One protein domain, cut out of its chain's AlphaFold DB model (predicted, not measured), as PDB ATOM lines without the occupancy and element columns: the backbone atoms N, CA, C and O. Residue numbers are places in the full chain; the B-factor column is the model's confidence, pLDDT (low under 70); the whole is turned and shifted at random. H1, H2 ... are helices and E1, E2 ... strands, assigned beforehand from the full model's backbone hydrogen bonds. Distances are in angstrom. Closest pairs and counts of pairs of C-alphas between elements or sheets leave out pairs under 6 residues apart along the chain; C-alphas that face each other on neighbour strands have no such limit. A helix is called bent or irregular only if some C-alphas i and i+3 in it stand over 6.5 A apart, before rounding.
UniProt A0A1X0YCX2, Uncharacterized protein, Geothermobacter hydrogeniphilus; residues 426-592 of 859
ATOM      1  N   THR A 426      73.476 -36.839 169.972       80.00
ATOM      2  CA  THR A 426      73.924 -36.326 168.666       80.00
ATOM      3  C   THR A 426      72.746 -36.158 167.703       80.00
ATOM      4  O   THR A 426      71.884 -37.029 167.605       80.00
ATOM      5  N   ALA A 427      72.738 -35.040 166.988       76.12
ATOM      6  CA  ALA A 427      71.704 -34.622 166.055       76.12
ATOM      7  C   ALA A 427      72.341 -34.044 164.781       76.12
ATOM      8  O   ALA A 427      73.552 -33.816 164.730       76.12
ATOM      9  N   ASP A 428      71.539 -33.819 163.741       80.38
ATOM     10  CA  ASP A 428      72.024 -33.285 162.464       80.38
ATOM     11  C   ASP A 428      71.604 -31.819 162.302       80.38
ATOM     12  O   ASP A 428      70.451 -31.462 162.541       80.38
ATOM     13  N   ILE A 429      72.522 -30.948 161.871       84.38
ATOM     14  CA  ILE A 429      72.233 -29.515 161.704       84.38
ATOM     15  C   ILE A 429      71.130 -29.232 160.675       84.38
ATOM     16  O   ILE A 429      70.424 -28.231 160.789       84.38
ATOM     17  N   SER A 430      70.910 -30.130 159.709       78.06
ATOM     18  CA  SER A 430      69.798 -30.021 158.760       78.06
ATOM     19  C   SER A 430      68.423 -29.992 159.438       78.06
ATOM     20  O   SER A 430      67.481 -29.462 158.853       78.06
ATOM     21  N   GLN A 431      68.305 -30.466 160.684       72.31
ATOM     22  CA  GLN A 431      67.067 -30.398 161.472       72.31
ATOM     23  C   GLN A 431      66.656 -28.968 161.851       72.31
ATOM     24  O   GLN A 431      65.506 -28.741 162.224       72.31
ATOM     25  N   LEU A 432      67.577 -28.008 161.751       78.38
ATOM     26  CA  LEU A 432      67.343 -26.594 162.056       78.38
ATOM     27  C   LEU A 432      67.064 -25.757 160.797       78.38
ATOM     28  O   LEU A 432      66.835 -24.552 160.895       78.38
ATOM     29  N   ALA A 433      67.100 -26.373 159.610       80.31
ATOM     30  CA  ALA A 433      67.021 -25.657 158.344       80.31
ATOM     31  C   ALA A 433      65.663 -24.968 158.135       80.31
ATOM     32  O   ALA A 433      64.613 -25.598 158.249       80.31
ATOM     33  N   GLY A 434      65.690 -23.681 157.773       72.94
ATOM     34  CA  GLY A 434      64.500 -22.892 157.437       72.94
ATOM     35  C   GLY A 434      63.605 -22.542 158.629       72.94
ATOM     36  O   GLY A 434      62.450 -22.167 158.431       72.94
ATOM     37  N   ILE A 435      64.110 -22.685 159.857       75.31
ATOM     38  CA  ILE A 435      63.367 -22.388 161.081       75.31
ATOM     39  C   ILE A 435      64.026 -21.188 161.765       75.31
ATOM     40  O   ILE A 435      65.140 -21.317 162.280       75.31
ATOM     41  N   PRO A 436      63.366 -20.018 161.769       82.88
ATOM     42  CA  PRO A 436      63.795 -18.888 162.573       82.88
ATOM     43  C   PRO A 436      63.688 -19.216 164.058       82.88
ATOM     44  O   PRO A 436      62.626 -19.620 164.535       82.88
ATOM     45  N   VAL A 437      64.767 -19.000 164.794       81.62
ATOM     46  CA  VAL A 437      64.857 -19.281 166.227       81.62
ATOM     47  C   VAL A 437      65.374 -18.057 166.957       81.62
ATOM     48  O   VAL A 437      66.292 -17.385 166.487       81.62
ATOM     49  N   GLU A 438      64.752 -17.742 168.090       84.31
ATOM     50  CA  GLU A 438      65.230 -16.672 168.959       84.31
ATOM     51  C   GLU A 438      66.429 -17.179 169.756       84.31
ATOM     52  O   GLU A 438      66.349 -18.202 170.434       84.31
ATOM     53  N   ILE A 439      67.533 -16.446 169.692       81.00
ATOM     54  CA  ILE A 439      68.713 -16.675 170.516       81.00
ATOM     55  C   ILE A 439      69.004 -15.437 171.353       81.00
ATOM     56  O   ILE A 439      68.699 -14.309 170.962       81.00
ATOM     57  N   TRP A 440      69.654 -15.643 172.493       78.88
ATOM     58  CA  TRP A 440      70.200 -14.556 173.295       78.88
ATOM     59  C   TRP A 440      71.678 -14.352 172.984       78.88
ATOM     60  O   TRP A 440      72.499 -15.261 173.126       78.88
ATOM     61  N   VAL A 441      72.019 -13.136 172.571       78.94
ATOM     62  CA  VAL A 441      73.397 -12.692 172.391       78.94
ATOM     63  C   VAL A 441      73.845 -11.931 173.633       78.94
ATOM     64  O   VAL A 441      73.139 -11.080 174.168       78.94
ATOM     65  N   GLY A 442      75.038 -12.270 174.105       80.50
ATOM     66  CA  GLY A 442      75.715 -11.607 175.211       80.50
ATOM     67  C   GLY A 442      77.204 -11.718 174.954       80.50
ATOM     68  O   GLY A 442      77.759 -12.817 175.057       80.50
ATOM     69  N   ASP A 443      77.824 -10.634 174.506       81.44
ATOM     70  CA  ASP A 443      79.240 -10.613 174.155       81.44
ATOM     71  C   ASP A 443      79.869  -9.260 174.506       81.44
ATOM     72  O   ASP A 443      79.212  -8.216 174.525       81.44
ATOM     73  N   SER A 444      81.155  -9.285 174.828       84.25
ATOM     74  CA  SER A 444      81.946  -8.102 175.150       84.25
ATOM     75  C   SER A 444      83.355  -8.289 174.623       84.25
ATOM     76  O   SER A 444      84.054  -9.222 175.013       84.25
ATOM     77  N   PHE A 445      83.771  -7.413 173.718       87.81
ATOM     78  CA  PHE A 445      85.064  -7.522 173.054       87.81
ATOM     79  C   PHE A 445      85.577  -6.162 172.603       87.81
ATOM     80  O   PHE A 445      84.823  -5.194 172.498       87.81
ATOM     81  N   ASP A 446      86.865  -6.113 172.284       90.19
ATOM     82  CA  ASP A 446      87.468  -4.928 171.697       90.19
ATOM     83  C   ASP A 446      87.585  -5.087 170.180       90.19
ATOM     84  O   ASP A 446      87.960  -6.142 169.669       90.19
ATOM     85  N   LEU A 447      87.295  -4.020 169.443       93.38
ATOM     86  CA  LEU A 447      87.639  -3.888 168.035       93.38
ATOM     87  C   LEU A 447      88.860  -2.994 167.899       93.38
ATOM     88  O   LEU A 447      88.864  -1.876 168.404       93.38
ATOM     89  N   VAL A 448      89.872  -3.463 167.177       93.44
ATOM     90  CA  VAL A 448      91.086  -2.699 166.885       93.44
ATOM     91  C   VAL A 448      91.194  -2.479 165.383       93.44
ATOM     92  O   VAL A 448      91.203  -3.443 164.610       93.44
ATOM     93  N   TYR A 449      91.274  -1.216 164.964       94.50
ATOM     94  CA  TYR A 449      91.415  -0.884 163.550       94.50
ATOM     95  C   TYR A 449      92.848  -1.119 163.066       94.50
ATOM     96  O   TYR A 449      93.807  -0.609 163.645       94.50
ATOM     97  N   ASP A 450      92.987  -1.880 161.985       93.88
ATOM     98  CA  ASP A 450      94.238  -2.126 161.274       93.88
ATOM     99  C   ASP A 450      94.229  -1.295 159.993       93.88
ATOM    100  O   ASP A 450      93.618  -1.670 158.985       93.88
ATOM    101  N   ALA A 451      94.898  -0.141 160.031       93.69
ATOM    102  CA  ALA A 451      94.894   0.790 158.909       93.69
ATOM    103  C   ALA A 451      95.663   0.246 157.698       93.69
ATOM    104  O   ALA A 451      95.351   0.608 156.562       93.69
ATOM    105  N   ALA A 452      96.645  -0.637 157.917       93.62
ATOM    106  CA  ALA A 452      97.446  -1.219 156.842       93.62
ATOM    107  C   ALA A 452      96.606  -2.133 155.940       93.62
ATOM    108  O   ALA A 452      96.802  -2.141 154.726       93.62
ATOM    109  N   ASN A 453      95.652  -2.857 156.529       91.25
ATOM    110  CA  ASN A 453      94.734  -3.737 155.807       91.25
ATOM    111  C   ASN A 453      93.314  -3.157 155.666       91.25
ATOM    112  O   ASN A 453      92.468  -3.786 155.040       91.25
ATOM    113  N   SER A 454      93.065  -1.957 156.209       91.69
ATOM    114  CA  SER A 454      91.760  -1.274 156.203       91.69
ATOM    115  C   SER A 454      90.623  -2.154 156.730       91.69
ATOM    116  O   SER A 454      89.570  -2.274 156.104       91.69
ATOM    117  N   ARG A 455      90.852  -2.792 157.883       92.56
ATOM    118  CA  ARG A 455      89.918  -3.748 158.490       92.56
ATOM    119  C   ARG A 455      89.819  -3.585 159.999       92.56
ATOM    120  O   ARG A 455      90.729  -3.059 160.637       92.56
ATOM    121  N   TRP A 456      88.729  -4.086 160.564       92.88
ATOM    122  CA  TRP A 456      88.541  -4.174 162.009       92.88
ATOM    123  C   TRP A 456      88.875  -5.574 162.488       92.88
ATOM    124  O   TRP A 456      88.366  -6.541 161.929       92.88
ATOM    125  N   ASN A 457      89.699  -5.686 163.528       90.62
ATOM    126  CA  ASN A 457      89.974  -6.965 164.169       90.62
ATOM    127  C   ASN A 457      89.252  -7.049 165.517       90.62
ATOM    128  O   ASN A 457      89.393  -6.139 166.331       90.62
ATOM    129  N   LYS A 458      88.529  -8.142 165.769       88.75
ATOM    130  CA  LYS A 458      88.005  -8.498 167.091       88.75
ATOM    131  C   LYS A 458      89.137  -9.077 167.919       88.75
ATOM    132  O   LYS A 458      89.717 -10.090 167.531       88.75
ATOM    133  N   CYS A 459      89.434  -8.423 169.032       84.44
ATOM    134  CA  CYS A 459      90.461  -8.804 169.981       84.44
ATOM    135  C   CYS A 459      89.813  -9.259 171.290       84.44
ATOM    136  O   CYS A 459      89.003  -8.539 171.879       84.44
ATOM    137  N   LEU A 460      90.181 -10.457 171.736       79.56
ATOM    138  CA  LEU A 460      89.794 -11.008 173.030       79.56
ATOM    139  C   LEU A 460      91.028 -11.112 173.921       79.56
ATOM    140  O   LEU A 460      92.139 -11.364 173.444       79.56
ATOM    141  N   TRP A 461      90.829 -10.920 175.223       70.69
ATOM    142  CA  TRP A 461      91.865 -11.220 176.199       70.69
ATOM    143  C   TRP A 461      92.034 -12.736 176.291       70.69
ATOM    144  O   TRP A 461      91.133 -13.448 176.732       70.69
ATOM    145  N   ASP A 462      93.192 -13.225 175.866       62.66
ATOM    146  CA  ASP A 462      93.559 -14.631 175.879       62.66
ATOM    147  C   ASP A 462      94.621 -14.864 176.970       62.66
ATOM    148  O   ASP A 462      95.779 -14.458 176.815       62.66
ATOM    149  N   PRO A 463      94.278 -15.533 178.086       52.62
ATOM    150  CA  PRO A 463      95.225 -15.807 179.164       52.62
ATOM    151  C   PRO A 463      96.362 -16.756 178.739       52.62
ATOM    152  O   PRO A 463      97.408 -16.800 179.391       52.62
ATOM    153  N   THR A 464      96.192 -17.498 177.643       52.28
ATOM    154  CA  THR A 464      97.182 -18.453 177.125       52.28
ATOM    155  C   THR A 464      98.143 -17.835 176.110       52.28
ATOM    156  O   THR A 464      99.250 -18.354 175.906       52.28
ATOM    157  N   ALA A 465      97.787 -16.684 175.535       56.06
ATOM    158  CA  ALA A 465      98.650 -15.954 174.621       56.06
ATOM    159  C   ALA A 465      99.977 -15.535 175.292       56.06
ATOM    160  O   ALA A 465     100.099 -15.412 176.514       56.06
ATOM    161  N   ASN A 466     101.016 -15.366 174.464       55.16
ATOM    162  CA  ASN A 466     102.393 -15.077 174.890       55.16
ATOM    163  C   ASN A 466     103.008 -16.099 175.867       55.16
ATOM    164  O   ASN A 466     103.871 -15.745 176.667       55.16
ATOM    165  N   GLY A 467     102.615 -17.374 175.795       54.75
ATOM    166  CA  GLY A 467     103.200 -18.422 176.638       54.75
ATOM    167  C   GLY A 467     102.702 -18.383 178.084       54.75
ATOM    168  O   GLY A 467     103.490 -18.601 179.002       54.75
ATOM    169  N   GLY A 468     101.410 -18.095 178.281       47.94
ATOM    170  CA  GLY A 468     100.757 -18.112 179.597       47.94
ATOM    171  C   GLY A 468     100.923 -16.836 180.426       47.94
ATOM    172  O   GLY A 468     100.647 -16.844 181.622       47.94
ATOM    173  N   VAL A 469     101.393 -15.744 179.814       43.78
ATOM    174  CA  VAL A 469     101.511 -14.418 180.457       43.78
ATOM    175  C   VAL A 469     100.253 -13.566 180.212       43.78
ATOM    176  O   VAL A 469     100.138 -12.459 180.733       43.78
ATOM    177  N   GLY A 470      99.307 -14.085 179.426       55.03
ATOM    178  CA  GLY A 470      98.205 -13.321 178.866       55.03
ATOM    179  C   GLY A 470      98.639 -12.491 177.655       55.03
ATOM    180  O   GLY A 470      99.762 -11.984 177.557       55.03
ATOM    181  N   GLY A 471      97.738 -12.359 176.696       67.25
ATOM    182  CA  GLY A 471      97.900 -11.531 175.510       67.25
ATOM    183  C   GLY A 471      96.567 -11.355 174.799       67.25
ATOM    184  O   GLY A 471      95.565 -11.943 175.183       67.25
ATOM    185  N   GLU A 472      96.540 -10.529 173.764       74.69
ATOM    186  CA  GLU A 472      95.336 -10.350 172.957       74.69
ATOM    187  C   GLU A 472      95.415 -11.235 171.718       74.69
ATOM    188  O   GLU A 472      96.397 -11.177 170.970       74.69
ATOM    189  N   SER A 473      94.384 -12.047 171.494       77.12
ATOM    190  CA  SER A 473      94.190 -12.751 170.232       77.12
ATOM    191  C   SER A 473      93.226 -11.933 169.376       77.12
ATOM    192  O   SER A 473      92.097 -11.655 169.773       77.12
ATOM    193  N   CYS A 474      93.700 -11.484 168.213       82.88
ATOM    194  CA  CYS A 474      92.927 -10.648 167.299       82.88
ATOM    195  C   CYS A 474      92.634 -11.403 165.998       82.88
ATOM    196  O   CYS A 474      93.529 -12.020 165.418       82.88
ATOM    197  N   SER A 475      91.397 -11.317 165.516       83.75
ATOM    198  CA  SER A 475      90.935 -11.928 164.261       83.75
ATOM    199  C   SER A 475      90.123 -10.929 163.438       83.75
ATOM    200  O   SER A 475      89.547 -10.002 163.999       83.75
ATOM    201  N   ASP A 476      90.095 -11.079 162.113       84.19
ATOM    202  CA  ASP A 476      89.355 -10.173 161.222       84.19
ATOM    203  C   ASP A 476      87.847 -10.233 161.511       84.19
ATOM    204  O   ASP A 476      87.240 -11.297 161.439       84.19
ATOM    205  N   PHE A 477      87.243  -9.090 161.832       85.75
ATOM    206  CA  PHE A 477      85.826  -8.941 162.174       85.75
ATOM    207  C   PHE A 477      85.050  -8.144 161.115       85.75
ATOM    208  O   PHE A 477      83.914  -7.734 161.337       85.75
ATOM    209  N   THR A 478      85.629  -7.904 159.939       80.75
ATOM    210  CA  THR A 478      85.021  -7.012 158.939       80.75
ATOM    211  C   THR A 478      83.637  -7.486 158.485       80.75
ATOM    212  O   THR A 478      82.729  -6.670 158.356       80.75
ATOM    213  N   GLN A 479      83.440  -8.797 158.300       73.69
ATOM    214  CA  GLN A 479      82.115  -9.344 157.973       73.69
ATOM    215  C   GLN A 479      81.149  -9.313 159.167       73.69
ATOM    216  O   GLN A 479      79.948  -9.161 158.976       73.69
ATOM    217  N   GLY A 480      81.671  -9.384 160.395       76.81
ATOM    218  CA  GLY A 480      80.882  -9.330 161.622       76.81
ATOM    219  C   GLY A 480      80.323  -7.944 161.945       76.81
ATOM    220  O   GLY A 480      79.400  -7.848 162.747       76.81
ATOM    221  N   LEU A 481      80.807  -6.866 161.313       86.56
ATOM    222  CA  LEU A 481      80.338  -5.497 161.577       86.56
ATOM    223  C   LEU A 481      78.821  -5.335 161.419       86.56
ATOM    224  O   LEU A 481      78.218  -4.570 162.165       86.56
ATOM    225  N   VAL A 482      78.189  -6.070 160.498       80.69
ATOM    226  CA  VAL A 482      76.726  -6.029 160.311       80.69
ATOM    227  C   VAL A 482      75.954  -6.430 161.576       80.69
ATOM    228  O   VAL A 482      74.900  -5.864 161.850       80.69
ATOM    229  N   THR A 483      76.519  -7.306 162.414       80.75
ATOM    230  CA  THR A 483      75.894  -7.727 163.681       80.75
ATOM    231  C   THR A 483      75.803  -6.593 164.709       80.75
ATOM    232  O   THR A 483      74.964  -6.654 165.606       80.75
ATOM    233  N   LEU A 484      76.604  -5.525 164.549       88.88
ATOM    234  CA  LEU A 484      76.654  -4.360 165.444       88.88
ATOM    235  C   LEU A 484      75.522  -3.348 165.213       88.88
ATOM    236  O   LEU A 484      75.468  -2.317 165.887       88.88
ATOM    237  N   ILE A 485      74.637  -3.601 164.249       86.75
ATOM    238  CA  ILE A 485      73.436  -2.790 164.051       86.75
ATOM    239  C   ILE A 485      72.473  -3.103 165.199       86.75
ATOM    240  O   ILE A 485      72.029  -4.242 165.345       86.75
ATOM    241  N   SER A 486      72.166  -2.102 166.028       81.44
ATOM    242  CA  SER A 486      71.158  -2.239 167.084       81.44
ATOM    243  C   SER A 486      69.775  -2.472 166.483       81.44
ATOM    244  O   SER A 486      69.431  -1.877 165.461       81.44
ATOM    245  N   ASP A 487      68.969  -3.292 167.151       78.00
ATOM    246  CA  ASP A 487      67.571  -3.482 166.775       78.00
ATOM    247  C   ASP A 487      66.767  -2.208 167.106       78.00
ATOM    248  O   ASP A 487      66.814  -1.741 168.251       78.00
ATOM    249  N   PRO A 488      66.016  -1.627 166.150       70.00
ATOM    250  CA  PRO A 488      65.163  -0.467 166.405       70.00
ATOM    251  C   PRO A 488      64.081  -0.717 167.468       70.00
ATOM    252  O   PRO A 488      63.637   0.242 168.099       70.00
ATOM    253  N   ASN A 489      63.685  -1.972 167.705       69.69
ATOM    254  CA  ASN A 489      62.719  -2.347 168.744       69.69
ATOM    255  C   ASN A 489      63.367  -2.583 170.121       69.69
ATOM    256  O   ASN A 489      62.668  -2.855 171.097       69.69
ATOM    257  N   GLY A 490      64.695  -2.457 170.221       72.62
ATOM    258  CA  GLY A 490      65.440  -2.535 171.475       72.62
ATOM    259  C   GLY A 490      65.637  -3.945 172.039       72.62
ATOM    260  O   GLY A 490      66.115  -4.045 173.172       72.62
ATOM    261  N   ARG A 491      65.312  -5.015 171.292       76.81
ATOM    262  CA  ARG A 491      65.541  -6.403 171.736       76.81
ATOM    263  C   ARG A 491      67.016  -6.771 171.686       76.81
ATOM    264  O   ARG A 491      67.481  -7.385 172.636       76.81
ATOM    265  N   LYS A 492      67.748  -6.334 170.650       84.75
ATOM    266  CA  LYS A 492      69.220  -6.391 170.556       84.75
ATOM    267  C   LYS A 492      69.827  -5.009 170.775       84.75
ATOM    268  O   LYS A 492      69.652  -4.095 169.966       84.75
ATOM    269  N   GLN A 493      70.592  -4.871 171.847       87.25
ATOM    270  CA  GLN A 493      71.312  -3.661 172.219       87.25
ATOM    271  C   GLN A 493      72.793  -3.811 171.878       87.25
ATOM    272  O   GLN A 493      73.405  -4.847 172.135       87.25
ATOM    273  N   VAL A 494      73.361  -2.765 171.281       89.38
ATOM    274  CA  VAL A 494      74.786  -2.693 170.962       89.38
ATOM    275  C   VAL A 494      75.303  -1.354 171.461       89.38
ATOM    276  O   VAL A 494      74.877  -0.302 170.982       89.38
ATOM    277  N   ASP A 495      76.230  -1.405 172.407       90.62
ATOM    278  CA  ASP A 495      76.913  -0.243 172.949       90.62
ATOM    279  C   ASP A 495      78.373  -0.267 172.513       90.62
ATOM    280  O   ASP A 495      79.119  -1.201 172.798       90.62
ATOM    281  N   ILE A 496      78.785   0.779 171.802       95.12
ATOM    282  CA  ILE A 496      80.133   0.898 171.251       95.12
ATOM    283  C   ILE A 496      80.770   2.128 171.879       95.12
ATOM    284  O   ILE A 496      80.321   3.249 171.661       95.12
ATOM    285  N   ASN A 497      81.812   1.921 172.670       93.38
ATOM    286  CA  ASN A 497      82.529   2.974 173.371       93.38
ATOM    287  C   ASN A 497      83.899   3.184 172.730       93.38
ATOM    288  O   ASN A 497      84.643   2.232 172.506       93.38
ATOM    289  N   PHE A 498      84.262   4.437 172.486       93.56
ATOM    290  CA  PHE A 498      85.598   4.833 172.063       93.56
ATOM    291  C   PHE A 498      86.202   5.783 173.090       93.56
ATOM    292  O   PHE A 498      85.597   6.796 173.444       93.56
ATOM    293  N   TRP A 499      87.420   5.492 173.540       87.31
ATOM    294  CA  TRP A 499      88.178   6.427 174.361       87.31
ATOM    295  C   TRP A 499      89.085   7.291 173.482       87.31
ATOM    296  O   TRP A 499      90.153   6.845 173.056       87.31
ATOM    297  N   ASP A 500      88.690   8.544 173.240       82.81
ATOM    298  CA  ASP A 500      89.542   9.490 172.517       82.81
ATOM    299  C   ASP A 500      90.653   9.996 173.446       82.81
ATOM    300  O   ASP A 500      90.431  10.796 174.362       82.81
ATOM    301  N   MET A 501      91.880   9.534 173.200       78.12
ATOM    302  CA  MET A 501      93.056   9.946 173.967       78.12
ATOM    303  C   MET A 501      93.394  11.436 173.810       78.12
ATOM    304  O   MET A 501      94.023  12.004 174.702       78.12
ATOM    305  N   ASN A 502      92.994  12.083 172.711       80.88
ATOM    306  CA  ASN A 502      93.320  13.488 172.462       80.88
ATOM    307  C   ASN A 502      92.419  14.432 173.261       80.88
ATOM    308  O   ASN A 502      92.892  15.442 173.782       80.88
ATOM    309  N   SER A 503      91.129  14.110 173.364       82.19
ATOM    310  CA  SER A 503      90.158  14.883 174.147       82.19
ATOM    311  C   SER A 503      89.987  14.369 175.579       82.19
ATOM    312  O   SER A 503      89.362  15.050 176.392       82.19
ATOM    313  N   ASN A 504      90.552  13.198 175.902       84.88
ATOM    314  CA  ASN A 504      90.414  12.515 177.189       84.88
ATOM    315  C   ASN A 504      88.936  12.344 177.590       84.88
ATOM    316  O   ASN A 504      88.537  12.656 178.717       84.88
ATOM    317  N   SER A 505      88.113  11.900 176.636       86.81
ATOM    318  CA  SER A 505      86.667  11.729 176.797       86.81
ATOM    319  C   SER A 505      86.184  10.417 176.186       86.81
ATOM    320  O   SER A 505      86.656  10.026 175.118       86.81
ATOM    321  N   ASN A 506      85.188   9.788 176.815       87.06
ATOM    322  CA  ASN A 506      84.470   8.665 176.216       87.06
ATOM    323  C   ASN A 506      83.471   9.186 175.169       87.06
ATOM    324  O   ASN A 506      82.735  10.143 175.422       87.06
ATOM    325  N   MET A 507      83.463   8.557 174.003       90.88
ATOM    326  CA  MET A 507      82.529   8.800 172.919       90.88
ATOM    327  C   MET A 507      81.714   7.537 172.667       90.88
ATOM    328  O   MET A 507      82.271   6.483 172.366       90.88
ATOM    329  N   MET A 508      80.390   7.667 172.720       93.38
ATOM    330  CA  MET A 508      79.487   6.612 172.271       93.38
ATOM    331  C   MET A 508      79.447   6.614 170.745       93.38
ATOM    332  O   MET A 508      79.264   7.664 170.123       93.38
ATOM    333  N   LEU A 509      79.591   5.442 170.145       95.75
ATOM    334  CA  LEU A 509      79.434   5.212 168.720       95.75
ATOM    335  C   LEU A 509      78.239   4.285 168.463       95.75
ATOM    336  O   LEU A 509      77.779   3.560 169.342       95.75
ATOM    337  N   MET A 510      77.751   4.296 167.230       94.06
ATOM    338  CA  MET A 510      76.816   3.315 166.687       94.06
ATOM    339  C   MET A 510      77.277   2.886 165.293       94.06
ATOM    340  O   MET A 510      77.888   3.682 164.575       94.06
ATOM    341  N   TYR A 511      76.971   1.653 164.895       93.56
ATOM    342  CA  TYR A 511      77.196   1.166 163.535       93.56
ATOM    343  C   TYR A 511      75.866   1.124 162.775       93.56
ATOM    344  O   TYR A 511      74.887   0.579 163.275       93.56
ATOM    345  N   ASN A 512      75.808   1.709 161.575       88.31
ATOM    346  CA  ASN A 512      74.561   1.812 160.794       88.31
ATOM    347  C   ASN A 512      74.540   0.933 159.529       88.31
ATOM    348  O   ASN A 512      73.746   1.177 158.623       88.31
ATOM    349  N   GLY A 513      75.468  -0.020 159.415       86.19
ATOM    350  CA  GLY A 513      75.653  -0.843 158.215       86.19
ATOM    351  C   GLY A 513      76.706  -0.315 157.237       86.19
ATOM    352  O   GLY A 513      77.274  -1.102 156.489       86.19
ATOM    353  N   SER A 514      77.013   0.987 157.263       88.81
ATOM    354  CA  SER A 514      78.005   1.613 156.366       88.81
ATOM    355  C   SER A 514      79.286   2.078 157.063       88.81
ATOM    356  O   SER A 514      80.301   2.306 156.406       88.81
ATOM    357  N   GLY A 515      79.244   2.251 158.383       92.38
ATOM    358  CA  GLY A 515      80.354   2.770 159.172       92.38
ATOM    359  C   GLY A 515      79.941   3.095 160.604       92.38
ATOM    360  O   GLY A 515      78.776   2.937 160.980       92.38
ATOM    361  N   PHE A 516      80.911   3.558 161.391       96.06
ATOM    362  CA  PHE A 516      80.698   4.015 162.762       96.06
ATOM    363  C   PHE A 516      80.359   5.506 162.785       96.06
ATOM    364  O   PHE A 516      80.964   6.299 162.065       96.06
ATOM    365  N   TYR A 517      79.417   5.897 163.632       95.88
ATOM    366  CA  TYR A 517      78.971   7.277 163.802       95.88
ATOM    367  C   TYR A 517      78.884   7.604 165.283       95.88
ATOM    368  O   TYR A 517      78.529   6.745 166.084       95.88
ATOM    369  N   GLN A 518      79.185   8.845 165.652       94.00
ATOM    370  CA  GLN A 518      79.003   9.316 167.023       94.00
ATOM    371  C   GLN A 518      77.521   9.286 167.398       94.00
ATOM    372  O   GLN A 518      76.678   9.655 166.585       94.00
ATOM    373  N   LYS A 519      77.209   8.882 168.627       90.50
ATOM    374  CA  LYS A 519      75.857   8.861 169.187       90.50
ATOM    375  C   LYS A 519      75.760   9.938 170.266       90.50
ATOM    376  O   LYS A 519      76.583   9.971 171.180       90.50
ATOM    377  N   ASP A 520      74.794  10.848 170.147       85.56
ATOM    378  CA  ASP A 520      74.532  11.827 171.210       85.56
ATOM    379  C   ASP A 520      73.800  11.183 172.411       85.56
ATOM    380  O   ASP A 520      73.408  10.016 172.371       85.56
ATOM    381  N   GLN A 521      73.602  11.933 173.501       80.56
ATOM    382  CA  GLN A 521      72.903  11.421 174.694       80.56
ATOM    383  C   GLN A 521      71.439  11.028 174.439       80.56
ATOM    384  O   GLN A 521      70.876  10.266 175.218       80.56
ATOM    385  N   ALA A 522      70.821  11.547 173.376       80.88
ATOM    386  CA  ALA A 522      69.463  11.201 172.972       80.88
ATOM    387  C   ALA A 522      69.428  10.011 171.994       80.88
ATOM    388  O   ALA A 522      68.351   9.592 171.580       80.88
ATOM    389  N   GLY A 523      70.589   9.453 171.641       81.12
ATOM    390  CA  GLY A 523      70.713   8.328 170.727       81.12
ATOM    391  C   GLY A 523      70.731   8.705 169.247       81.12
ATOM    392  O   GLY A 523      70.707   7.804 168.410       81.12
ATOM    393  N   ASN A 524      70.793   9.994 168.902       86.62
ATOM    394  CA  ASN A 524      70.811  10.421 167.508       86.62
ATOM    395  C   ASN A 524      72.189  10.216 166.879       86.62
ATOM    396  O   ASN A 524      73.230  10.449 167.503       86.62
ATOM    397  N   MET A 525      72.171   9.846 165.600       90.12
ATOM    398  CA  MET A 525      73.361   9.686 164.775       90.12
ATOM    399  C   MET A 525      73.995  11.050 164.461       90.12
ATOM    400  O   MET A 525      73.362  11.935 163.883       90.12
ATOM    401  N   GLY A 526      75.257  11.205 164.845       91.25
ATOM    402  CA  GLY A 526      76.081  12.393 164.656       91.25
ATOM    403  C   GLY A 526      77.097  12.245 163.521       91.25
ATOM    404  O   GLY A 526      76.808  11.713 162.451       91.25
ATOM    405  N   GLN A 527      78.308  12.764 163.739       92.94
ATOM    406  CA  GLN A 527      79.392  12.741 162.750       92.94
ATOM    407  C   GLN A 527      79.912  11.314 162.513       92.94
ATOM    408  O   GLN A 527      80.002  10.521 163.452       92.94
ATOM    409  N   ALA A 528      80.307  11.013 161.273       94.56
ATOM    410  CA  ALA A 528      80.980   9.759 160.941       94.56
ATOM    411  C   ALA A 528      82.337   9.674 161.658       94.56
ATOM    412  O   ALA A 528      83.141  10.608 161.612       94.56
ATOM    413  N   PHE A 529      82.599   8.546 162.309       94.75
ATOM    414  CA  PHE A 529      83.876   8.247 162.936       94.75
ATOM    415  C   PHE A 529      84.857   7.732 161.878       94.75
ATOM    416  O   PHE A 529      84.569   6.780 161.155       94.75
ATOM    417  N   THR A 530      86.017   8.381 161.771       94.19
ATOM    418  CA  THR A 530      87.102   7.954 160.878       94.19
ATOM    419  C   THR A 530      88.192   7.314 161.731       94.19
ATOM    420  O   THR A 530      88.887   8.058 162.425       94.19
ATOM    421  N   PRO A 531      88.344   5.980 161.715       93.12
ATOM    422  CA  PRO A 531      89.303   5.311 162.582       93.12
ATOM    423  C   PRO A 531      90.748   5.579 162.147       93.12
ATOM    424  O   PRO A 531      91.080   5.543 160.957       93.12
ATOM    425  N   ALA A 532      91.616   5.824 163.120       92.94
ATOM    426  CA  ALA A 532      93.064   5.805 162.983       92.94
ATOM    427  C   ALA A 532      93.626   4.410 163.302       92.94
ATOM    428  O   ALA A 532      92.969   3.571 163.920       92.94
ATOM    429  N   ASP A 533      94.859   4.146 162.859       93.12
ATOM    430  CA  ASP A 533      95.534   2.879 163.157       93.12
ATOM    431  C   ASP A 533      95.592   2.644 164.671       93.12
ATOM    432  O   ASP A 533      96.057   3.510 165.415       93.12
ATOM    433  N   LYS A 534      95.162   1.452 165.099       87.94
ATOM    434  CA  LYS A 534      95.077   1.011 166.500       87.94
ATOM    435  C   LYS A 534      94.027   1.708 167.357       87.94
ATOM    436  O   LYS A 534      94.039   1.507 168.574       87.94
ATOM    437  N   ASP A 535      93.109   2.467 166.762       91.69
ATOM    438  CA  ASP A 535      91.919   2.894 167.491       91.69
ATOM    439  C   ASP A 535      91.185   1.666 168.026       91.69
ATOM    440  O   ASP A 535      91.015   0.667 167.319       91.69
ATOM    441  N   ARG A 536      90.784   1.755 169.296       91.75
ATOM    442  CA  ARG A 536      90.134   0.671 170.022       91.75
ATOM    443  C   ARG A 536      88.713   1.056 170.390       91.75
ATOM    444  O   ARG A 536      88.505   2.037 171.101       91.75
ATOM    445  N   LEU A 537      87.760   0.254 169.936       94.50
ATOM    446  CA  LEU A 537      86.363   0.351 170.331       94.50
ATOM    447  C   LEU A 537      86.059  -0.772 171.310       94.50
ATOM    448  O   LEU A 537      86.332  -1.925 171.000       94.50
ATOM    449  N   ASN A 538      85.476  -0.450 172.455       92.00
ATOM    450  CA  ASN A 538      84.913  -1.449 173.344       92.00
ATOM    451  C   ASN A 538      83.453  -1.678 172.950       92.00
ATOM    452  O   ASN A 538      82.654  -0.741 172.960       92.00
ATOM    453  N   VAL A 539      83.132  -2.903 172.555       92.44
ATOM    454  CA  VAL A 539      81.797  -3.298 172.113       92.44
ATOM    455  C   VAL A 539      81.169  -4.162 173.190       92.44
ATOM    456  O   VAL A 539      81.726  -5.191 173.568       92.44
ATOM    457  N   TRP A 540      79.983  -3.767 173.629       90.62
ATOM    458  CA  TRP A 540      79.061  -4.610 174.368       90.62
ATOM    459  C   TRP A 540      77.845  -4.885 173.488       90.62
ATOM    460  O   TRP A 540      77.285  -3.972 172.882       90.62
ATOM    461  N   MET A 541      77.446  -6.147 173.396       88.19
ATOM    462  CA  MET A 541      76.229  -6.560 172.710       88.19
ATOM    463  C   MET A 541      75.431  -7.466 173.638       88.19
ATOM    464  O   MET A 541      75.966  -8.441 174.163       88.19
ATOM    465  N   GLY A 542      74.155  -7.149 173.817       85.00
ATOM    466  CA  GLY A 542      73.248  -7.877 174.694       85.00
ATOM    467  C   GLY A 542      71.836  -7.891 174.131       85.00
ATOM    468  O   GLY A 542      71.450  -6.963 173.423       85.00
ATOM    469  N   GLY A 543      71.053  -8.917 174.447       84.94
ATOM    470  CA  GLY A 543      69.653  -8.986 174.031       84.94
ATOM    471  C   GLY A 543      69.310 -10.219 173.209       84.94
ATOM    472  O   GLY A 543      70.130 -11.126 173.075       84.94
ATOM    473  N   SER A 544      68.108 -10.244 172.636       83.25
ATOM    474  CA  SER A 544      67.681 -11.325 171.750       83.25
ATOM    475  C   SER A 544      67.744 -10.939 170.273       83.25
ATOM    476  O   SER A 544      67.546  -9.784 169.897       83.25
ATOM    477  N   THR A 545      68.046 -11.922 169.428       84.88
ATOM    478  CA  THR A 545      67.968 -11.826 167.966       84.88
ATOM    479  C   THR A 545      67.398 -13.120 167.394       84.88
ATOM    480  O   THR A 545      67.368 -14.140 168.081       84.88
ATOM    481  N   TYR A 546      66.941 -13.087 166.146       87.19
ATOM    482  CA  TYR A 546      66.454 -14.268 165.446       87.19
ATOM    483  C   TYR A 546      67.463 -14.710 164.400       87.19
ATOM    484  O   TYR A 546      67.957 -13.894 163.624       87.19
ATOM    485  N   ILE A 547      67.740 -16.005 164.352       88.69
ATOM    486  CA  ILE A 547      68.624 -16.603 163.354       88.69
ATOM    487  C   ILE A 547      67.924 -17.762 162.656       88.69
ATOM    488  O   ILE A 547      67.009 -18.360 163.206       88.69
ATOM    489  N   GLU A 548      68.356 -18.091 161.449       89.56
ATOM    490  CA  GLU A 548      67.830 -19.210 160.670       89.56
ATOM    491  C   GLU A 548      68.996 -19.959 160.029       89.56
ATOM    492  O   GLU A 548      69.890 -19.346 159.439       89.56
ATOM    493  N   TYR A 549      69.000 -21.288 160.141       89.88
ATOM    494  CA  TYR A 549      69.949 -22.107 159.398       89.88
ATOM    495  C   TYR A 549      69.464 -22.232 157.954       89.88
ATOM    496  O   TYR A 549      68.389 -22.766 157.694       89.88
ATOM    497  N   THR A 550      70.252 -21.755 156.999       87.69
ATOM    498  CA  THR A 550      69.941 -21.836 155.564       87.69
ATOM    499  C   THR A 550      70.714 -22.953 154.870       87.69
ATOM    500  O   THR A 550      70.398 -23.321 153.740       87.69
ATOM    501  N   GLY A 551      71.765 -23.479 155.513       86.88
ATOM    502  CA  GLY A 551      72.697 -24.431 154.905       86.88
ATOM    503  C   GLY A 551      73.513 -23.840 153.749       86.88
ATOM    504  O   GLY A 551      74.206 -24.570 153.038       86.88
ATOM    505  N   ASN A 552      73.446 -22.521 153.537       86.31
ATOM    506  CA  ASN A 552      74.163 -21.837 152.475       86.31
ATOM    507  C   ASN A 552      75.550 -21.382 152.950       86.31
ATOM    508  O   ASN A 552      75.687 -20.398 153.669       86.31
ATOM    509  N   PHE A 553      76.588 -22.072 152.483       86.31
ATOM    510  CA  PHE A 553      77.990 -21.759 152.790       86.31
ATOM    511  C   PHE A 553      78.688 -20.930 151.695       86.31
ATOM    512  O   PHE A 553      79.907 -20.732 151.712       86.31
ATOM    513  N   ALA A 554      77.946 -20.462 150.685       80.50
ATOM    514  CA  ALA A 554      78.528 -19.700 149.587       80.50
ATOM    515  C   ALA A 554      79.115 -18.366 150.080       80.50
ATOM    516  O   ALA A 554      78.562 -17.698 150.948       80.50
ATOM    517  N   GLY A 555      80.250 -17.955 149.504       69.06
ATOM    518  CA  GLY A 555      80.866 -16.659 149.814       69.06
ATOM    519  C   GLY A 555      81.489 -16.545 151.212       69.06
ATOM    520  O   GLY A 555      81.786 -15.431 151.632       69.06
ATOM    521  N   GLY A 556      81.714 -17.667 151.909       66.44
ATOM    522  CA  GLY A 556      82.254 -17.679 153.274       66.44
ATOM    523  C   GLY A 556      81.188 -17.556 154.364       66.44
ATOM    524  O   GLY A 556      81.536 -17.341 155.520       66.44
ATOM    525  N   ALA A 557      79.907 -17.690 154.007       77.25
ATOM    526  CA  ALA A 557      78.821 -17.747 154.971       77.25
ATOM    527  C   ALA A 557      78.936 -18.989 155.874       77.25
ATOM    528  O   ALA A 557      79.406 -20.052 155.469       77.25
ATOM    529  N   SER A 558      78.457 -18.841 157.102       83.12
ATOM    530  CA  SER A 558      78.397 -19.869 158.145       83.12
ATOM    531  C   SER A 558      77.292 -20.913 157.912       83.12
ATOM    532  O   SER A 558      77.166 -21.868 158.670       83.12
ATOM    533  N   GLY A 559      76.446 -20.729 156.895       87.75
ATOM    534  CA  GLY A 559      75.196 -21.475 156.757       87.75
ATOM    535  C   GLY A 559      74.057 -20.944 157.631       87.75
ATOM    536  O   GLY A 559      72.964 -21.495 157.555       87.75
ATOM    537  N   TRP A 560      74.279 -19.890 158.420       90.38
ATOM    538  CA  TRP A 560      73.271 -19.236 159.255       90.38
ATOM    539  C   TRP A 560      73.088 -17.773 158.863       90.38
ATOM    540  O   TRP A 560      74.044 -17.103 158.473       90.38
ATOM    541  N   GLU A 561      71.869 -17.264 159.006       89.56
ATOM    542  CA  GLU A 561      71.520 -15.874 158.709       89.56
ATOM    543  C   GLU A 561      70.740 -15.241 159.866       89.56
ATOM    544  O   GLU A 561      69.916 -15.899 160.495       89.56
ATOM    545  N   GLU A 562      70.994 -13.962 160.144       87.31
ATOM    546  CA  GLU A 562      70.230 -13.162 161.105       87.31
ATOM    547  C   GLU A 562      68.963 -12.614 160.427       87.31
ATOM    548  O   GLU A 562      69.017 -12.040 159.334       87.31
ATOM    549  N   LYS A 563      67.808 -12.797 161.065       87.56
ATOM    550  CA  LYS A 563      66.495 -12.385 160.561       87.56
ATOM    551  C   LYS A 563      66.155 -10.977 161.043       87.56
ATOM    552  O   LYS A 563      66.372 -10.638 162.203       87.56
ATOM    553  N   ASP A 564      65.563 -10.177 160.160       84.62
ATOM    554  CA  ASP A 564      65.064  -8.842 160.500       84.62
ATOM    555  C   ASP A 564      63.647  -8.947 161.077       84.62
ATOM    556  O   ASP A 564      62.705  -9.254 160.344       84.62
ATOM    557  N   LEU A 565      63.491  -8.751 162.388       82.75
ATOM    558  CA  LEU A 565      62.189  -8.792 163.052       82.75
ATOM    559  C   LEU A 565      61.401  -7.504 162.764       82.75
ATOM    560  O   LEU A 565      61.712  -6.437 163.288       82.75
ATOM    561  N   VAL A 566      60.316  -7.623 162.000       83.56
ATOM    562  CA  VAL A 566      59.426  -6.507 161.639       83.56
ATOM    563  C   VAL A 566      58.394  -6.241 162.728       83.56
ATOM    564  O   VAL A 566      58.136  -5.091 163.081       83.56
ATOM    565  N   SER A 567      57.782  -7.297 163.257       81.19
ATOM    566  CA  SER A 567      56.770  -7.198 164.309       81.19
ATOM    567  C   SER A 567      56.731  -8.465 165.148       81.19
ATOM    568  O   SER A 567      57.115  -9.539 164.689       81.19
ATOM    569  N   PHE A 568      56.246  -8.339 166.378       77.06
ATOM    570  CA  PHE A 568      56.022  -9.462 167.277       77.06
ATOM    571  C   PHE A 568      54.614  -9.362 167.846       77.06
ATOM    572  O   PHE A 568      54.255  -8.350 168.451       77.06
ATOM    573  N   ASP A 569      53.820 -10.399 167.635       67.88
ATOM    574  CA  ASP A 569      52.492 -10.497 168.217       67.88
ATOM    575  C   ASP A 569      52.612 -11.077 169.632       67.88
ATOM    576  O   ASP A 569      52.998 -12.229 169.805       67.88
ATOM    577  N   GLN A 570      52.315 -10.267 170.653       67.56
ATOM    578  CA  GLN A 570      52.410 -10.676 172.060       67.56
ATOM    579  C   GLN A 570      51.295 -11.628 172.496       67.56
ATOM    580  O   GLN A 570      51.476 -12.354 173.470       67.56
ATOM    581  N   GLN A 571      50.154 -11.629 171.806       49.72
ATOM    582  CA  GLN A 571      49.076 -12.563 172.111       49.72
ATOM    583  C   GLN A 571      49.448 -13.959 171.621       49.72
ATOM    584  O   GLN A 571      49.198 -14.948 172.302       49.72
ATOM    585  N   THR A 572      50.090 -14.024 170.454       49.81
ATOM    586  CA  THR A 572      50.426 -15.288 169.795       49.81
ATOM    587  C   THR A 572      51.892 -15.688 169.910       49.81
ATOM    588  O   THR A 572      52.282 -16.714 169.354       49.81
ATOM    589  N   TRP A 573      52.702 -14.884 170.604       60.72
ATOM    590  CA  TRP A 573      54.155 -15.032 170.746       60.72
ATOM    591  C   TRP A 573      54.882 -15.299 169.418       60.72
ATOM    592  O   TRP A 573      55.858 -16.043 169.359       60.72
ATOM    593  N   THR A 574      54.399 -14.694 168.326       64.69
ATOM    594  CA  THR A 574      54.854 -15.016 166.966       64.69
ATOM    595  C   THR A 574      55.615 -13.852 166.325       64.69
ATOM    596  O   THR A 574      55.077 -12.742 166.229       64.69
ATOM    597  N   PRO A 575      56.850 -14.080 165.838       76.00
ATOM    598  CA  PRO A 575      57.607 -13.080 165.098       76.00
ATOM    599  C   PRO A 575      57.176 -13.009 163.624       76.00
ATOM    600  O   PRO A 575      56.867 -14.013 162.989       76.00
ATOM    601  N   THR A 576      57.210 -11.809 163.051       81.50
ATOM    602  CA  THR A 576      57.126 -11.565 161.605       81.50
ATOM    603  C   THR A 576      58.456 -11.009 161.131       81.50
ATOM    604  O   THR A 576      58.956 -10.046 161.713       81.50
ATOM    605  N   PHE A 577      59.013 -11.583 160.067       84.25
ATOM    606  CA  PHE A 577      60.314 -11.180 159.538       84.25
ATOM    607  C   PHE A 577      60.193 -10.394 158.234       84.25
ATOM    608  O   PHE A 577      59.246 -10.583 157.467       84.25
ATOM    609  N   ALA A 578      61.162  -9.522 157.961       83.88
ATOM    610  CA  ALA A 578      61.262  -8.865 156.668       83.88
ATOM    611  C   ALA A 578      61.607  -9.890 155.579       83.88
ATOM    612  O   ALA A 578      62.196 -10.938 155.839       83.88
ATOM    613  N   ALA A 579      61.280  -9.561 154.326       80.94
ATOM    614  CA  ALA A 579      61.609 -10.419 153.185       80.94
ATOM    615  C   ALA A 579      63.127 -10.569 152.965       80.94
ATOM    616  O   ALA A 579      63.568 -11.556 152.382       80.94
ATOM    617  N   ASN A 580      63.914  -9.586 153.413       80.44
ATOM    618  CA  ASN A 580      65.370  -9.619 153.355       80.44
ATOM    619  C   ASN A 580      65.924  -9.885 154.759       80.44
ATOM    620  O   ASN A 580      65.543  -9.205 155.708       80.44
ATOM    621  N   ASN A 581      66.852 -10.833 154.866       80.00
ATOM    622  CA  ASN A 581      67.591 -11.098 156.098       80.00
ATOM    623  C   ASN A 581      68.665 -10.013 156.327       80.00
ATOM    624  O   ASN A 581      69.096  -9.347 155.380       80.00
ATOM    625  N   LEU A 582      69.116  -9.836 157.573       76.00
ATOM    626  CA  LEU A 582      70.129  -8.834 157.942       76.00
ATOM    627  C   LEU A 582      71.543  -9.223 157.483       76.00
ATOM    628  O   LEU A 582      72.405  -8.358 157.339       76.00
ATOM    629  N   GLY A 583      71.772 -10.508 157.202       78.06
ATOM    630  CA  GLY A 583      73.028 -11.037 156.671       78.06
ATOM    631  C   GLY A 583      73.445 -12.343 157.349       78.06
ATOM    632  O   GLY A 583      72.682 -12.881 158.150       78.06
ATOM    633  N   PRO A 584      74.644 -12.868 157.042       82.25
ATOM    634  CA  PRO A 584      75.168 -14.064 157.691       82.25
ATOM    635  C   PRO A 584      75.326 -13.864 159.202       82.25
ATOM    636  O   PRO A 584      75.859 -12.847 159.643       82.25
ATOM    637  N   PHE A 585      74.911 -14.855 159.984       83.69
ATOM    638  CA  PHE A 585      75.148 -14.913 161.423       83.69
ATOM    639  C   PHE A 585      76.254 -15.920 161.704       83.69
ATOM    640  O   PHE A 585      76.135 -17.074 161.302       83.69
ATOM    641  N   ASP A 586      77.324 -15.523 162.391       79.88
ATOM    642  CA  ASP A 586      78.437 -16.432 162.650       79.88
ATOM    643  C   ASP A 586      78.564 -16.815 164.123       79.88
ATOM    644  O   ASP A 586      78.702 -15.962 165.001       79.88
ATOM    645  N   PHE A 587      78.539 -18.122 164.382       76.62
ATOM    646  CA  PHE A 587      78.707 -18.671 165.720       76.62
ATOM    647  C   PHE A 587      80.186 -18.571 166.118       76.62
ATOM    648  O   PHE A 587      81.050 -19.052 165.370       76.62
ATOM    649  N   PRO A 588      80.504 -17.998 167.291       75.44
ATOM    650  CA  PRO A 588      81.798 -18.186 167.921       75.44
ATOM    651  C   PRO A 588      82.109 -19.677 168.062       75.44
ATOM    652  O   PRO A 588      81.234 -20.476 168.403       75.44
ATOM    653  N   VAL A 589      83.362 -20.039 167.794       77.19
ATOM    654  CA  VAL A 589      83.851 -21.407 168.000       77.19
ATOM    655  C   VAL A 589      83.791 -21.736 169.495       77.19
ATOM    656  O   VAL A 589      84.035 -20.860 170.325       77.19
ATOM    657  N   ASP A 590      83.428 -22.976 169.815       72.56
ATOM    658  CA  ASP A 590      83.318 -23.533 171.171       72.56
ATOM    659  C   ASP A 590      82.267 -22.862 172.074       72.56
ATOM    660  O   ASP A 590      82.250 -23.077 173.287       72.56
ATOM    661  N   ARG A 591      81.352 -22.069 171.500       76.06
ATOM    662  CA  ARG A 591      80.197 -21.524 172.221       76.06
ATOM    663  C   ARG A 591      78.944 -22.336 171.917       76.06
ATOM    664  O   ARG A 591      78.584 -22.514 170.754       76.06
ATOM    665  N   GLU A 592      78.268 -22.766 172.977       80.12
ATOM    666  CA  GLU A 592      76.958 -23.406 172.901       80.12
ATOM    667  C   GLU A 592      75.860 -22.366 172.688       80.12
ATOM    668  O   GLU A 592      75.809 -21.328 173.357       80.12
TER     669      GLU A 592
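AT A GLANCE: This is residues 426 to 592 of the 859 residues of an uncharacterized protein of Geothermobacter hydrogeniphilus (UniProt A0A1X0YCX2). One strongly twisted sheet of nine strands curls round the short helix H3, with the long, bent strands E1 and E8 side by side as its spine. At one end of the domain E2 and E3 lead away to the small helix H2; at the other is the separate hairpin E10 and E11, whose tip sticks out with residues 569 to 574, of which 569 belongs to E10 and 574 to E11. The 167 printed residues hold three named helices and eleven named strands, in the order H1 E1 E2 H2 E3 H3 E4 E5 E6 E7 E8 E9 E10 E11. The large sheet is branched, its neighbours are antiparallel, and the class is mostly strand. The whole is compact, with a radius of gyration of the C-alphas of 17.6 A and spans of 51 by 44 by 26 A.

HOW THE PARTS SIT: Start at E8, residues 536 to 549, which has three neighbours and bends by 82 degrees at residue 543. On one side of it find E1, residues 436 to 450, which bends by 76 degrees at residue 440; N 443 and O 541 are 2.9 A apart, within hydrogen-bond range. On the other side of E8 are E4, residues 492 to 500, with N 495 and O 540 at 2.8 A, and E9, residues 560 to 563, with N 548 and O 561 at 2.9 A. E2, residues 455 to 462, forms a hairpin with E1, N 448 and O 457 at 2.8 A, and has the edge strand E3, residues 471 to 476, on its other side, N 460 and O 473 at 3.0 A. E4 opens a meander, each strand the antiparallel neighbour of the one before, with E5, residues 505 to 511, E6, residues 516 to 519, and E7, residues 525 to 528; N 507 and O 498 are 2.8 A apart, N 510 and O 517 2.8 A, N 518 and O 527 2.9 A. H3, residues 479 to 484, is on this sheet, its C-alpha of Leu 484 5.9 A from that of Tyr 511. H3 is irregular, but only just: C-alphas 479 and 482 are 6.7 A apart; 0 of its 2 O i to N i+4 pairs are within hydrogen-bond range, against 2 of 3 O i to N i+3 pairs. H1, residues 429 to 432, and H2, residues 465 to 468, each only graze the sheet and are too short for an O i to N i+4 pair. E9 runs on into E10, residues 565 to 569, at 64 degrees; E10 and E11, residues 574 to 577, are a hairpin, with N 576 and O 567 at 2.8 A.

IN THESE COORDINATES: Find C-alpha 436 at (63.795, -18.888, 162.573); from there E1 runs 34.8 A to C-alpha 450 at (94.238, -2.126, 161.274). E8 measures 32.2 A, E4 25.9 A and E2 20.8 A. E11 ends at C-alpha 577, at (60.314, -11.180, 159.538).

THE WHOLE: The C-alphas farthest apart, of Gly 467 and Gln 571, are 54.6 A from each other. The printed part has no cut and no long link. Residues 578 to 592 hold no named element, though residues 583 to 584 pair antiparallel with residues 561 to 562 of E9. The mean pLDDT of the printed part is 82.1; residues 462 to 471, 489, 555 to 556 and 569 to 574 are under 70.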